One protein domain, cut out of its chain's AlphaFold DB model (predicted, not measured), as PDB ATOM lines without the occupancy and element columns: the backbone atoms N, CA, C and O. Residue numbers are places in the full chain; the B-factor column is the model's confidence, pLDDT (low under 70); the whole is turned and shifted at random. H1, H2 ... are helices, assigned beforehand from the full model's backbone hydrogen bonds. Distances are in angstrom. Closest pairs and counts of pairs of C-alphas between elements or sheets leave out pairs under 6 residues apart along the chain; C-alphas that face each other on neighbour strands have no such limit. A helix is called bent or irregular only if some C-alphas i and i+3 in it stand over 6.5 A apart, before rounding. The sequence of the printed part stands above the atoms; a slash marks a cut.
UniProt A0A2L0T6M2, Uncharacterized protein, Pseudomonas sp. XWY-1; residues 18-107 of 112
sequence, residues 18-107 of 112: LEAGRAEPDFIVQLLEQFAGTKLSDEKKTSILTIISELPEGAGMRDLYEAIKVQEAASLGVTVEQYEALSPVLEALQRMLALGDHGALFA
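What this domain is: This is residues 18 to 107 of the 112 residues of an uncharacterized protein of Pseudomonas sp. XWY-1 (UniProt A0A2L0T6M2). The domain is a loose head of four helices, H1 to H4, with one long kinked helix, H5, reaching away from it as an arm and the short helix H6 at the arm's far end. In the head H3 and H4 cross, H2 meets H3 with residues 25 to 29, and the short H1 makes a corner with H2; H4 and H5 meet near the end of one and the beginning of the other, making an L. The printed part has 90 residues with six named helices, in the order H1 H2 H3 H4 H5 H6, and no named strand; the class is all helix. The whole is loose, with a radius of gyration of the C-alphas of 15.5 A, and elongated, spanning 46 by 28 by 19 A.

How they stand to each other: H1, residues 18 to 23, and H2, residues 25 to 36, touch only at the corner by their link, with the C-alphas of Gly 21 and Ile 28 closest at 4.6 A. Their lines stand at a steep tilt of 37 degrees, only just past shallow, and they run opposite ways. H3, residues 42 to 54, is the hub, touching three other helices. H1 and H3 only just touch, with 3 pairs of C-alphas within 8 A, the closest being those of Arg 22 and Ile 52 at 6.9 A; they are about perpendicular, at 81 degrees. H2 and H3 also only just touch, with 3 such pairs, the closest being the C-alphas of Val 29 and Lys 45 at 6.5 A; they run opposite ways at a steep tilt of 62 degrees. H4, residues 61 to 75, touches H3 with residues 64 to 68 alone, the closest C-alphas being those of Ile 52 and Leu 64 at 6.8 A; the tilt is steep, 63 degrees, opposite ways. H2 and H4 are apart. H5, residues 80 to 98, touches H4 with residues 80 to 83 alone, the closest C-alphas being those of Ala 73 and Val 80 at 5.5 A, and the two are about perpendicular, at 87 degrees. H6, residues 100 to 105, and H5 touch only at the corner by their link, and only just, with 3 pairs of C-alphas within 8 A; those of Leu 97 and Gly 103 are closest at 5.1 A. In H1, H2, H3 and H4 every O i to N i+4 pair is within hydrogen-bond range; in H5 13 of 15 are, and in H6 0 of 2, beside 2 of 3 O i to N i+3 pairs.

Where its parts are: H1 begins at C-alpha 18, at (161.279, 116.590, 182.866). H2 measures 17.0 A from first to last C-alpha, H3 18.6 A and H4 21.1 A, and H4 ends at C-alpha 75, at (168.432, 107.111, 162.775). H5, the longest helix with 19 residues, measures 25.8 A; it is irregular, with C-alphas 85 and 88 7.1 A apart, and has a kink of 41 degrees near residue 88. H6 is irregular too, with C-alphas 101 and 104 7.3 A apart, and ends at C-alpha 105, at (193.318, 99.269, 165.454).

The domain as a whole: The two C-alphas farthest apart are those of Glu 57 and Ala 104, at 47.6 A. Residues 85 to 92, which belong to H5, stand free. The printed part has no cut and no long link; the link from H3 to H4, with 6 residues, is short, and the other links are tight. The mean pLDDT of the printed part is 87.1, and residues 99 to 105 and residue 107 are under 70.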
ATOM      1  N   LEU A  18     161.768 116.386 184.224       89.38
ATOM      2  CA  LEU A  18     161.279 116.590 182.866       89.38
ATOM      3  C   LEU A  18     160.258 117.731 182.788       89.38
ATOM      4  O   LEU A  18     160.327 118.544 181.876       89.38
ATOM      5  N   GLU A  19     159.358 117.834 183.769       87.81
ATOM      6  CA  GLU A  19     158.390 118.941 183.847       87.81
ATOM      7  C   GLU A  19     159.098 120.276 184.089       87.81
ATOM      8  O   GLU A  19     158.808 121.266 183.421       87.81
ATOM      9  N   ALA A  20     160.093 120.292 184.985       84.44
ATOM     10  CA  ALA A  20     160.955 121.460 185.166       84.44
ATOM     11  C   ALA A  20     161.703 121.804 183.865       84.44
ATOM     12  O   ALA A  20     161.758 122.962 183.473       84.44
ATOM     13  N   GLY A  21     162.200 120.790 183.153       84.50
ATOM     14  CA  GLY A  21     162.856 120.925 181.854       84.50
ATOM     15  C   GLY A  21     161.970 121.455 180.728       84.50
ATOM     16  O   GLY A  21     162.466 122.137 179.839       84.50
ATOM     17  N   ARG A  22     160.664 121.174 180.751       87.50
ATOM     18  CA  ARG A  22     159.709 121.748 179.790       87.50
ATOM     19  C   ARG A  22     159.491 123.238 180.024       87.50
ATOM     20  O   ARG A  22     159.365 123.986 179.059       87.50
ATOM     21  N   ALA A  23     159.446 123.663 181.287       87.19
ATOM     22  CA  ALA A  23     159.354 125.077 181.643       87.19
ATOM     23  C   ALA A  23     160.683 125.817 181.411       87.19
ATOM     24  O   ALA A  23     160.687 126.968 180.979       87.19
ATOM     25  N   GLU A  24     161.804 125.141 181.667       89.94
ATOM     26  CA  GLU A  24     163.164 125.668 181.561       89.94
ATOM     27  C   GLU A  24     164.049 124.710 180.731       89.94
ATOM     28  O   GLU A  24     164.754 123.865 181.289       89.94
ATOM     29  N   PRO A  25     164.056 124.834 179.389       88.19
ATOM     30  CA  PRO A  25     164.810 123.946 178.493       88.19
ATOM     31  C   PRO A  25     166.305 123.843 178.818       88.19
ATOM     32  O   PRO A  25     166.896 122.765 178.764       88.19
ATOM     33  N   ASP A  26     166.924 124.954 179.218       90.00
ATOM     34  CA  ASP A  26     168.344 124.975 179.565       90.00
ATOM     35  C   ASP A  26     168.651 124.161 180.830       90.00
ATOM     36  O   ASP A  26     169.730 123.574 180.932       90.00
ATOM     37  N   PHE A  27     167.708 124.075 181.778       91.75
ATOM     38  CA  PHE A  27     167.889 123.313 183.015       91.75
ATOM     39  C   PHE A  27     168.091 121.825 182.721       91.75
ATOM     40  O   PHE A  27     169.041 121.220 183.221       91.75
ATOM     41  N   ILE A  28     167.233 121.227 181.888       92.12
ATOM     42  CA  ILE A  28     167.303 119.785 181.628       92.12
ATOM     43  C   ILE A  28     168.551 119.409 180.827       92.12
ATOM     44  O   ILE A  28     169.165 118.378 181.092       92.12
ATOM     45  N   VAL A  29     168.987 120.276 179.910       93.19
ATOM     46  CA  VAL A  29     170.220 120.082 179.143       93.19
ATOM     47  C   VAL A  29     171.427 120.138 180.072       93.19
ATOM     48  O   VAL A  29     172.275 119.249 180.020       93.19
ATOM     49  N   GLN A  30     171.491 121.133 180.961       93.62
ATOM     50  CA  GLN A  30     172.579 121.249 181.933       93.62
ATOM     51  C   GLN A  30     172.610 120.067 182.905       93.62
ATOM     52  O   GLN A  30     173.690 119.563 183.215       93.62
ATOM     53  N   LEU A  31     171.443 119.589 183.345       91.81
ATOM     54  CA  LEU A  31     171.338 118.403 184.189       91.81
ATOM     55  C   LEU A  31     171.921 117.170 183.481       91.81
ATOM     56  O   LEU A  31     172.734 116.453 184.061       91.81
ATOM     57  N   LEU A  32     171.549 116.941 182.218       92.25
ATOM     58  CA  LEU A  32     172.063 115.823 181.422       92.25
ATOM     59  C   LEU A  32     173.575 115.932 181.175       92.25
ATOM     60  O   LEU A  32     174.286 114.944 181.339       92.25
ATOM     61  N   GLU A  33     174.085 117.122 180.846       94.25
ATOM     62  CA  GLU A  33     175.526 117.377 180.702       94.25
ATOM     63  C   GLU A  33     176.296 117.087 181.997       94.25
ATOM     64  O   GLU A  33     177.375 116.493 181.963       94.25
ATOM     65  N   GLN A  34     175.732 117.468 183.149       93.06
ATOM     66  CA  GLN A  34     176.334 117.205 184.452       93.06
ATOM     67  C   GLN A  34     176.458 115.700 184.723       93.06
ATOM     68  O   GLN A  34     177.514 115.253 185.168       93.06
ATOM     69  N   PHE A  35     175.416 114.912 184.434       89.12
ATOM     70  CA  PHE A  35     175.465 113.454 184.597       89.12
ATOM     71  C   PHE A  35     176.356 112.762 183.559       89.12
ATOM     72  O   PHE A  35     176.990 111.759 183.881       89.12
ATOM     73  N   ALA A  36     176.438 113.294 182.339       86.44
ATOM     74  CA  ALA A  36     177.319 112.776 181.297       86.44
ATOM     75  C   ALA A  36     178.802 113.132 181.530       86.44
ATOM     76  O   ALA A  36     179.681 112.533 180.913       86.44
ATOM     77  N   GLY A  37     179.092 114.124 182.380       89.75
ATOM     78  CA  GLY A  37     180.447 114.626 182.620       89.75
ATOM     79  C   GLY A  37     181.067 115.333 181.407       89.75
ATOM     80  O   GLY A  37     182.276 115.550 181.374       89.75
ATOM     81  N   THR A  38     180.261 115.678 180.401       87.81
ATOM     82  CA  THR A  38     180.712 116.299 179.154       87.81
ATOM     83  C   THR A  38     179.642 117.218 178.579       87.81
ATOM     84  O   THR A  38     178.455 117.091 178.884       87.81
ATOM     85  N   LYS A  39     180.067 118.152 177.729       92.19
ATOM     86  CA  LYS A  39     179.161 119.047 177.010       92.19
ATOM     87  C   LYS A  39     178.511 118.330 175.837       92.19
ATOM     88  O   LYS A  39     179.164 117.585 175.107       92.19
ATOM     89  N   LEU A  40     177.223 118.586 175.646       90.88
ATOM     90  CA  LEU A  40     176.489 118.100 174.487       90.88
ATOM     91  C   LEU A  40     176.710 119.057 173.310       90.88
ATOM     92  O   LEU A  40     176.811 120.273 173.490       90.88
ATOM     93  N   SER A  41     176.777 118.513 172.095       92.94
ATOM     94  CA  SER A  41     176.762 119.332 170.880       92.94
ATOM     95  C   SER A  41     175.405 120.022 170.716       92.94
ATOM     96  O   SER A  41     174.386 119.524 171.197       92.94
ATOM     97  N   ASP A  42     175.368 121.143 170.000       93.38
ATOM     98  CA  ASP A  42     174.124 121.902 169.802       93.38
ATOM     99  C   ASP A  42     173.055 121.100 169.044       93.38
ATOM    100  O   ASP A  42     171.866 121.195 169.351       93.38
ATOM    101  N   GLU A  43     173.474 120.217 168.135       91.44
ATOM    102  CA  GLU A  43     172.599 119.244 167.473       91.44
ATOM    103  C   GLU A  43     171.947 118.271 168.469       91.44
ATOM    104  O   GLU A  43     170.737 118.031 168.410       91.44
ATOM    105  N   LYS A  44     172.716 117.755 169.440       90.38
ATOM    106  CA  LYS A  44     172.189 116.851 170.474       90.38
ATOM    107  C   LYS A  44     171.241 117.579 171.417       90.38
ATOM    108  O   LYS A  44     170.190 117.038 171.741       90.38
ATOM    109  N   LYS A  45     171.574 118.810 171.816       94.12
ATOM    110  CA  LYS A  45     170.682 119.653 172.630       94.12
ATOM    111  C   LYS A  45     169.351 119.879 171.920       94.12
ATOM    112  O   LYS A  45     168.303 119.626 172.500       94.12
ATOM    113  N   THR A  46     169.401 120.282 170.651       93.00
ATOM    114  CA  THR A  46     168.205 120.523 169.829       93.00
ATOM    115  C   THR A  46     167.351 119.262 169.706       93.00
ATOM    116  O   THR A  46     166.136 119.317 169.900       93.00
ATOM    117  N   SER A  47     167.985 118.114 169.457       92.38
ATOM    118  CA  SER A  47     167.290 116.826 169.363       92.38
ATOM    119  C   SER A  47     166.606 116.453 170.680       92.38
ATOM    120  O   SER A  47     165.421 116.143 170.685       92.38
ATOM    121  N   ILE A  48     167.309 116.564 171.811       92.62
ATOM    122  CA  ILE A  48     166.752 116.272 173.141       92.62
ATOM    123  C   ILE A  48     165.562 117.182 173.456       92.62
ATOM    124  O   ILE A  48     164.529 116.696 173.903       92.62
ATOM    125  N   LEU A  49     165.674 118.487 173.205       93.19
ATOM    126  CA  LEU A  49     164.575 119.424 173.462       93.19
ATOM    127  C   LEU A  49     163.350 119.138 172.586       93.19
ATOM    128  O   LEU A  49     162.222 119.245 173.066       93.19
ATOM    129  N   THR A  50     163.569 118.711 171.340       93.50
ATOM    130  CA  THR A  50     162.489 118.275 170.444       93.50
ATOM    131  C   THR A  50     161.759 117.071 171.039       93.50
ATOM    132  O   THR A  50     160.550 117.145 171.253       93.50
ATOM    133  N   ILE A  51     162.489 116.025 171.443       93.62
ATOM    134  CA  ILE A  51     161.912 114.837 172.097       93.62
ATOM    135  C   ILE A  51     161.097 115.225 173.335       93.62
ATOM    136  O   ILE A  51     159.972 114.770 173.521       93.62
ATOM    137  N   ILE A  52     161.640 116.092 174.193       92.88
ATOM    138  CA  ILE A  52     160.970 116.522 175.430       92.88
ATOM    139  C   ILE A  52     159.635 117.219 175.143       92.88
ATOM    140  O   ILE A  52     158.676 117.038 175.903       92.88
ATOM    141  N   SER A  53     159.571 117.997 174.059       91.25
ATOM    142  CA  SER A  53     158.352 118.690 173.634       91.25
ATOM    143  C   SER A  53     157.279 117.752 173.070       91.25
ATOM    144  O   SER A  53     156.094 118.059 173.166       91.25
ATOM    145  N   GLU A  54     157.680 116.598 172.531       92.94
ATOM    146  CA  GLU A  54     156.779 115.585 171.964       92.94
ATOM    147  C   GLU A  54     156.280 114.574 173.006       92.94
ATOM    148  O   GLU A  54     155.257 113.915 172.805       92.94
ATOM    149  N   LEU A  55     156.978 114.445 174.138       93.50
ATOM    150  CA  LEU A  55     156.558 113.569 175.230       93.50
ATOM    151  C   LEU A  55     155.260 114.076 175.886       93.50
ATOM    152  O   LEU A  55     155.118 115.282 176.103       93.50
ATOM    153  N   PRO A  56     154.350 113.179 176.310       92.44
ATOM    154  CA  PRO A  56     153.101 113.569 176.960       92.44
ATOM    155  C   PRO A  56     153.332 114.211 178.336       92.44
ATOM    156  O   PRO A  56     154.327 113.937 179.016       92.44
ATOM    157  N   GLU A  57     152.390 115.044 178.782       87.94
ATOM    158  CA  GLU A  57     152.381 115.576 180.151       87.94
ATOM    159  C   GLU A  57     152.439 114.440 181.184       87.94
ATOM    160  O   GLU A  57     151.825 113.385 181.015       87.94
ATOM    161  N   GLY A  58     153.210 114.632 182.254       86.75
ATOM    162  CA  GLY A  58     153.437 113.608 183.271       86.75
ATOM    163  C   GLY A  58     154.504 112.567 182.916       86.75
ATOM    164  O   GLY A  58     154.850 111.765 183.787       86.75
ATOM    165  N   ALA A  59     155.064 112.588 181.698       91.31
ATOM    166  CA  ALA A  59     156.233 111.783 181.345       91.31
ATOM    167  C   ALA A  59     157.413 112.074 182.288       91.31
ATOM    168  O   ALA A  59     157.630 113.209 182.717       91.31
ATOM    169  N   GLY A  60     158.177 111.041 182.629       90.62
ATOM    170  CA  GLY A  60     159.360 111.132 183.477       90.62
ATOM    171  C   GLY A  60     160.657 110.850 182.724       90.62
ATOM    172  O   GLY A  60     160.683 110.591 181.524       90.62
ATOM    173  N   MET A  61     161.769 110.827 183.463       91.00
ATOM    174  CA  MET A  61     163.099 110.568 182.891       91.00
ATOM    175  C   MET A  61     163.215 109.208 182.184       91.00
ATOM    176  O   MET A  61     164.009 109.072 181.258       91.00
ATOM    177  N   ARG A  62     162.423 108.206 182.596       90.44
ATOM    178  CA  ARG A  62     162.374 106.904 181.913       90.44
ATOM    179  C   ARG A  62     161.769 107.030 180.517       90.44
ATOM    180  O   ARG A  62     162.309 106.451 179.588       90.44
ATOM    181  N   ASP A  63     160.697 107.799 180.369       93.31
ATOM    182  CA  ASP A  63     160.055 108.016 179.072       93.31
ATOM    183  C   ASP A  63     160.984 108.791 178.128       93.31
ATOM    184  O   ASP A  63     161.095 108.446 176.956       93.31
ATOM    185  N   LEU A  64     161.734 109.768 178.659       92.88
ATOM    186  CA  LEU A  64     162.791 110.453 177.907       92.88
ATOM    187  C   LEU A  64     163.883 109.488 177.430       92.88
ATOM    188  O   LEU A  64     164.276 109.538 176.268       92.88
ATOM    189  N   TYR A  65     164.356 108.599 178.304       91.31
ATOM    190  CA  TYR A  65     165.338 107.577 177.938       91.31
ATOM    191  C   TYR A  65     164.829 106.667 176.807       91.31
ATOM    192  O   TYR A  65     165.535 106.459 175.820       91.31
ATOM    193  N   GLU A  66     163.598 106.163 176.920       92.62
ATOM    194  CA  GLU A  66     162.992 105.307 175.893       92.62
ATOM    195  C   GLU A  66     162.822 106.051 174.559       92.62
ATOM    196  O   GLU A  66     163.145 105.505 173.506       92.62
ATOM    197  N   ALA A  67     162.384 107.313 174.588       93.25
ATOM    198  CA  ALA A  67     162.192 108.112 173.380       93.25
ATOM    199  C   ALA A  67     163.512 108.423 172.654       93.25
ATOM    200  O   ALA A  67     163.583 108.284 171.432       93.25
ATOM    201  N   ILE A  68     164.577 108.759 173.394       91.88
ATOM    202  CA  ILE A  68     165.922 108.940 172.820       91.88
ATOM    203  C   ILE A  68     166.382 107.650 172.138       91.88
ATOM    204  O   ILE A  68     166.821 107.681 170.992       91.88
ATOM    205  N   LYS A  69     166.223 106.504 172.807       90.56
ATOM    206  CA  LYS A  69     166.609 105.197 172.261       90.56
ATOM    207  C   LYS A  69     165.858 104.864 170.966       90.56
ATOM    208  O   LYS A  69     166.470 104.395 170.010       90.56
ATOM    209  N   VAL A  70     164.549 105.130 170.912       91.94
ATOM    210  CA  VAL A  70     163.736 104.951 169.695       91.94
ATOM    211  C   VAL A  70     164.258 105.823 168.553       91.94
ATOM    212  O   VAL A  70     164.422 105.331 167.437       91.94
ATOM    213  N   GLN A  71     164.558 107.095 168.822       90.19
ATOM    214  CA  GLN A  71     165.080 108.011 167.808       90.19
ATOM    215  C   GLN A  71     166.470 107.598 167.302       90.19
ATOM    216  O   GLN A  71     166.727 107.654 166.096       90.19
ATOM    217  N   GLU A  72     167.366 107.168 168.192       89.00
ATOM    218  CA  GLU A  72     168.700 106.689 167.812       89.00
ATOM    219  C   GLU A  72     168.616 105.420 166.958       89.00
ATOM    220  O   GLU A  72     169.236 105.356 165.894       89.00
ATOM    221  N   ALA A  73     167.790 104.448 167.357       88.94
ATOM    222  CA  ALA A  73     167.560 103.232 166.580       88.94
ATOM    223  C   ALA A  73     167.011 103.552 165.176       88.94
ATOM    224  O   ALA A  73     167.547 103.071 164.174       88.94
ATOM    225  N   ALA A  74     166.013 104.440 165.089       90.12
ATOM    226  CA  ALA A  74     165.448 104.888 163.817       90.12
ATOM    227  C   ALA A  74     166.492 105.579 162.923       90.12
ATOM    228  O   ALA A  74     166.546 105.311 161.722       90.12
ATOM    229  N   SER A  75     167.360 106.412 163.503       87.25
ATOM    230  CA  SER A  75     168.432 107.111 162.775       87.25
ATOM    231  C   SER A  75     169.487 106.154 162.209       87.25
ATOM    232  O   SER A  75     170.112 106.446 161.193       87.25
ATOM    233  N   LEU A  76     169.663 104.993 162.842       87.31
ATOM    234  CA  LEU A  76     170.551 103.922 162.387       87.31
ATOM    235  C   LEU A  76     169.851 102.914 161.456       87.31
ATOM    236  O   LEU A  76     170.495 101.984 160.971       87.31
ATOM    237  N   GLY A  77     168.547 103.077 161.201       90.94
ATOM    238  CA  GLY A  77     167.760 102.153 160.383       90.94
ATOM    239  C   GLY A  77     167.570 100.773 161.020       90.94
ATOM    240  O   GLY A  77     167.385  99.790 160.301       90.94
ATOM    241  N   VAL A  78     167.636 100.684 162.351       91.56
ATOM    242  CA  VAL A  78     167.472  99.439 163.115       91.56
ATOM    243  C   VAL A  78     166.261  99.516 164.043       91.56
ATOM    244  O   VAL A  78     165.722 100.583 164.329       91.56
ATOM    245  N   THR A  79     165.823  98.360 164.525       92.06
ATOM    246  CA  THR A  79     164.822  98.269 165.600       92.06
ATOM    247  C   THR A  79     165.446  98.584 166.961       92.06
ATOM    248  O   THR A  79     166.664  98.479 167.138       92.06
ATOM    249  N   VAL A  80     164.618  98.940 167.944       90.06
ATOM    250  CA  VAL A  80     165.077  99.190 169.320       90.06
ATOM    251  C   VAL A  80     165.730  97.943 169.910       90.06
ATOM    252  O   VAL A  80     166.786  98.037 170.526       90.06
ATOM    253  N   GLU A  81     165.165  96.766 169.657       91.88
ATOM    254  CA  GLU A  81     165.688  95.485 170.126       91.88
ATOM    255  C   GLU A  81     167.072  95.186 169.534       91.88
ATOM    256  O   GLU A  81     167.960  94.686 170.225       91.88
ATOM    257  N   GLN A  82     167.288  95.523 168.258       89.19
ATOM    258  CA  GLN A  82     168.604  95.412 167.622       89.19
ATOM    259  C   GLN A  82     169.600  96.409 168.217       89.19
ATOM    260  O   GLN A  82     170.746  96.043 168.465       89.19
ATOM    261  N   TYR A  83     169.175  97.646 168.474       89.12
ATOM    262  CA  TYR A  83     170.017  98.654 169.115       89.12
ATOM    263  C   TYR A  83     170.449  98.230 170.531       89.12
ATOM    264  O   TYR A  83     171.632  98.296 170.876       89.12
ATOM    265  N   GLU A  84     169.524  97.699 171.334       88.25
ATOM    266  CA  GLU A  84     169.821  97.157 172.665       88.25
ATOM    267  C   GLU A  84     170.763  95.952 172.606       88.25
ATOM    268  O   GLU A  84     171.724  95.879 173.372       88.25
ATOM    269  N   ALA A  85     170.544  95.033 171.662       90.38
ATOM    270  CA  ALA A  85     171.419  93.877 171.476       90.38
ATOM    271  C   ALA A  85     172.859  94.282 171.106       90.38
ATOM    272  O   ALA A  85     173.811  93.591 171.473       90.38
ATOM    273  N   LEU A  86     173.028  95.407 170.405       86.00
ATOM    274  CA  LEU A  86     174.333  95.954 170.029       86.00
ATOM    275  C   LEU A  86     174.982  96.790 171.140       86.00
ATOM    276  O   LEU A  86     176.201  96.963 171.122       86.00
ATOM    277  N   SER A  87     174.213  97.274 172.120       84.06
ATOM    278  CA  SER A  87     174.696  98.196 173.159       84.06
ATOM    279  C   SER A  87     175.934  97.676 173.918       84.06
ATOM    280  O   SER A  87     176.924  98.407 173.977       84.06
ATOM    281  N   PRO A  88     175.996  96.408 174.390       88.06
ATOM    282  CA  PRO A  88     177.198  95.888 175.057       88.06
ATOM    283  C   PRO A  88     178.438  95.851 174.154       88.06
ATOM    284  O   PRO A  88     179.564  96.028 174.620       88.06
ATOM    285  N   VAL A  89     178.244  95.614 172.852       87.19
ATOM    286  CA  VAL A  89     179.334  95.574 171.868       87.19
ATOM    287  C   VAL A  89     179.841  96.987 171.587       87.19
ATOM    288  O   VAL A  89     181.050  97.205 171.559       87.19
ATOM    289  N   LEU A  90     178.936  97.958 171.438       84.12
ATOM    290  CA  LEU A  90     179.289  99.368 171.263       84.12
ATOM    291  C   LEU A  90     180.052  99.912 172.478       84.12
ATOM    292  O   LEU A  90     181.068 100.583 172.300       84.12
ATOM    293  N   GLU A  91     179.640  99.561 173.698       84.38
ATOM    294  CA  GLU A  91     180.381  99.900 174.921       84.38
ATOM    295  C   GLU A  91     181.795  99.301 174.930       84.38
ATOM    296  O   GLU A  91     182.760  99.976 175.297       84.38
ATOM    297  N   ALA A  92     181.945  98.037 174.520       84.44
ATOM    298  CA  ALA A  92     183.252  97.389 174.437       84.44
ATOM    299  C   ALA A  92     184.169  98.089 173.419       84.44
ATOM    300  O   ALA A  92     185.325  98.374 173.733       84.44
ATOM    301  N   LEU A  93     183.641  98.436 172.240       82.88
ATOM    302  CA  LEU A  93     184.371  99.182 171.211       82.88
ATOM    303  C   LEU A  93     184.773 100.581 171.699       82.88
ATOM    304  O   LEU A  93     185.917 100.988 171.508       82.88
ATOM    305  N   GLN A  94     183.885 101.296 172.398       81.31
ATOM    306  CA  GLN A  94     184.211 102.591 173.006       81.31
ATOM    307  C   GLN A  94     185.326 102.480 174.051       81.31
ATOM    308  O   GLN A  94     186.226 103.319 174.083       81.31
ATOM    309  N   ARG A  95     185.324 101.430 174.884       80.50
ATOM    310  CA  ARG A  95     186.419 101.186 175.837       80.50
ATOM    311  C   ARG A  95     187.733 100.877 175.130       80.50
ATOM    312  O   ARG A  95     188.764 101.384 175.559       80.50
ATOM    313  N   MET A  96     187.709 100.100 174.047       78.75
ATOM    314  CA  MET A  96     188.903  99.850 173.231       78.75
ATOM    315  C   MET A  96     189.447 101.138 172.597       78.75
ATOM    316  O   MET A  96     190.658 101.307 172.528       78.75
ATOM    317  N   LEU A  97     188.579 102.069 172.187       74.94
ATOM    318  CA  LEU A  97     188.994 103.385 171.688       74.94
ATOM    319  C   LEU A  97     189.614 104.265 172.786       74.94
ATOM    320  O   LEU A  97     190.595 104.961 172.533       74.94
ATOM    321  N   ALA A  98     189.048 104.251 173.997       71.31
ATOM    322  CA  ALA A  98     189.507 105.078 175.115       71.31
ATOM    323  C   ALA A  98     190.803 104.557 175.765       71.31
ATOM    324  O   ALA A  98     191.631 105.340 176.234       71.31
ATOM    325  N   LEU A  99     190.988 103.236 175.799       67.19
ATOM    326  CA  LEU A  99     192.207 102.581 176.264       67.19
ATOM    327  C   LEU A  99     193.211 102.575 175.109       67.19
ATOM    328  O   LEU A  99     193.230 101.642 174.309       67.19
ATOM    329  N   GLY A 100     194.020 103.634 175.022       60.31
ATOM    330  CA  GLY A 100     194.942 103.926 173.913       60.31
ATOM    331  C   GLY A 100     195.815 102.767 173.400       60.31
ATOM    332  O   GLY A 100     196.286 102.843 172.269       60.31
ATOM    333  N   ASP A 101     195.958 101.674 174.155       65.75
ATOM    334  CA  ASP A 101     196.577 100.407 173.738       65.75
ATOM    335  C   ASP A 101     195.958  99.802 172.463       65.75
ATOM    336  O   ASP A 101     196.654  99.151 171.688       65.75
ATOM    337  N   HIS A 102     194.662 100.030 172.217       65.81
ATOM    338  CA  HIS A 102     193.955  99.511 171.037       65.81
ATOM    339  C   HIS A 102     193.577 100.603 170.031       65.81
ATOM    340  O   HIS A 102     193.025 100.291 168.975       65.81
ATOM    341  N   GLY A 103     193.906 101.872 170.301       63.34
ATOM    342  CA  GLY A 103     193.571 102.997 169.418       63.34
ATOM    343  C   GLY A 103     194.154 102.849 168.007       63.34
ATOM    344  O   GLY A 103     193.520 103.239 167.029       63.34
ATOM    345  N   ALA A 104     195.312 102.190 167.881       69.38
ATOM    346  CA  ALA A 104     195.946 101.892 166.595       69.38
ATOM    347  C   ALA A 104     195.118 100.956 165.691       69.38
ATOM    348  O   ALA A 104     195.275 101.012 164.476       69.38
ATOM    349  N   LEU A 105     194.212 100.134 166.244       65.94
ATOM    350  CA  LEU A 105     193.318  99.269 165.454       65.94
ATOM    351  C   LEU A 105     192.259 100.062 164.679       65.94
ATOM    352  O   LEU A 105     191.701  99.559 163.707       65.94
ATOM    353  N   PHE A 106     191.980 101.286 165.119       70.94
ATOM    354  CA  PHE A 106     190.979 102.173 164.531       70.94
ATOM    355  C   PHE A 106     191.608 103.337 163.760       70.94
ATOM    356  O   PHE A 106     190.892 104.126 163.145       70.94
ATOM    357  N   ALA A 107     192.940 103.451 163.765       67.94
ATOM    358  CA  ALA A 107     193.647 104.360 162.882       67.94
ATOM    359  C   ALA A 107     193.529 103.822 161.450       67.94
ATOM    360  O   ALA A 107     194.138 102.807 161.107       67.94
TER     361      ALA A 107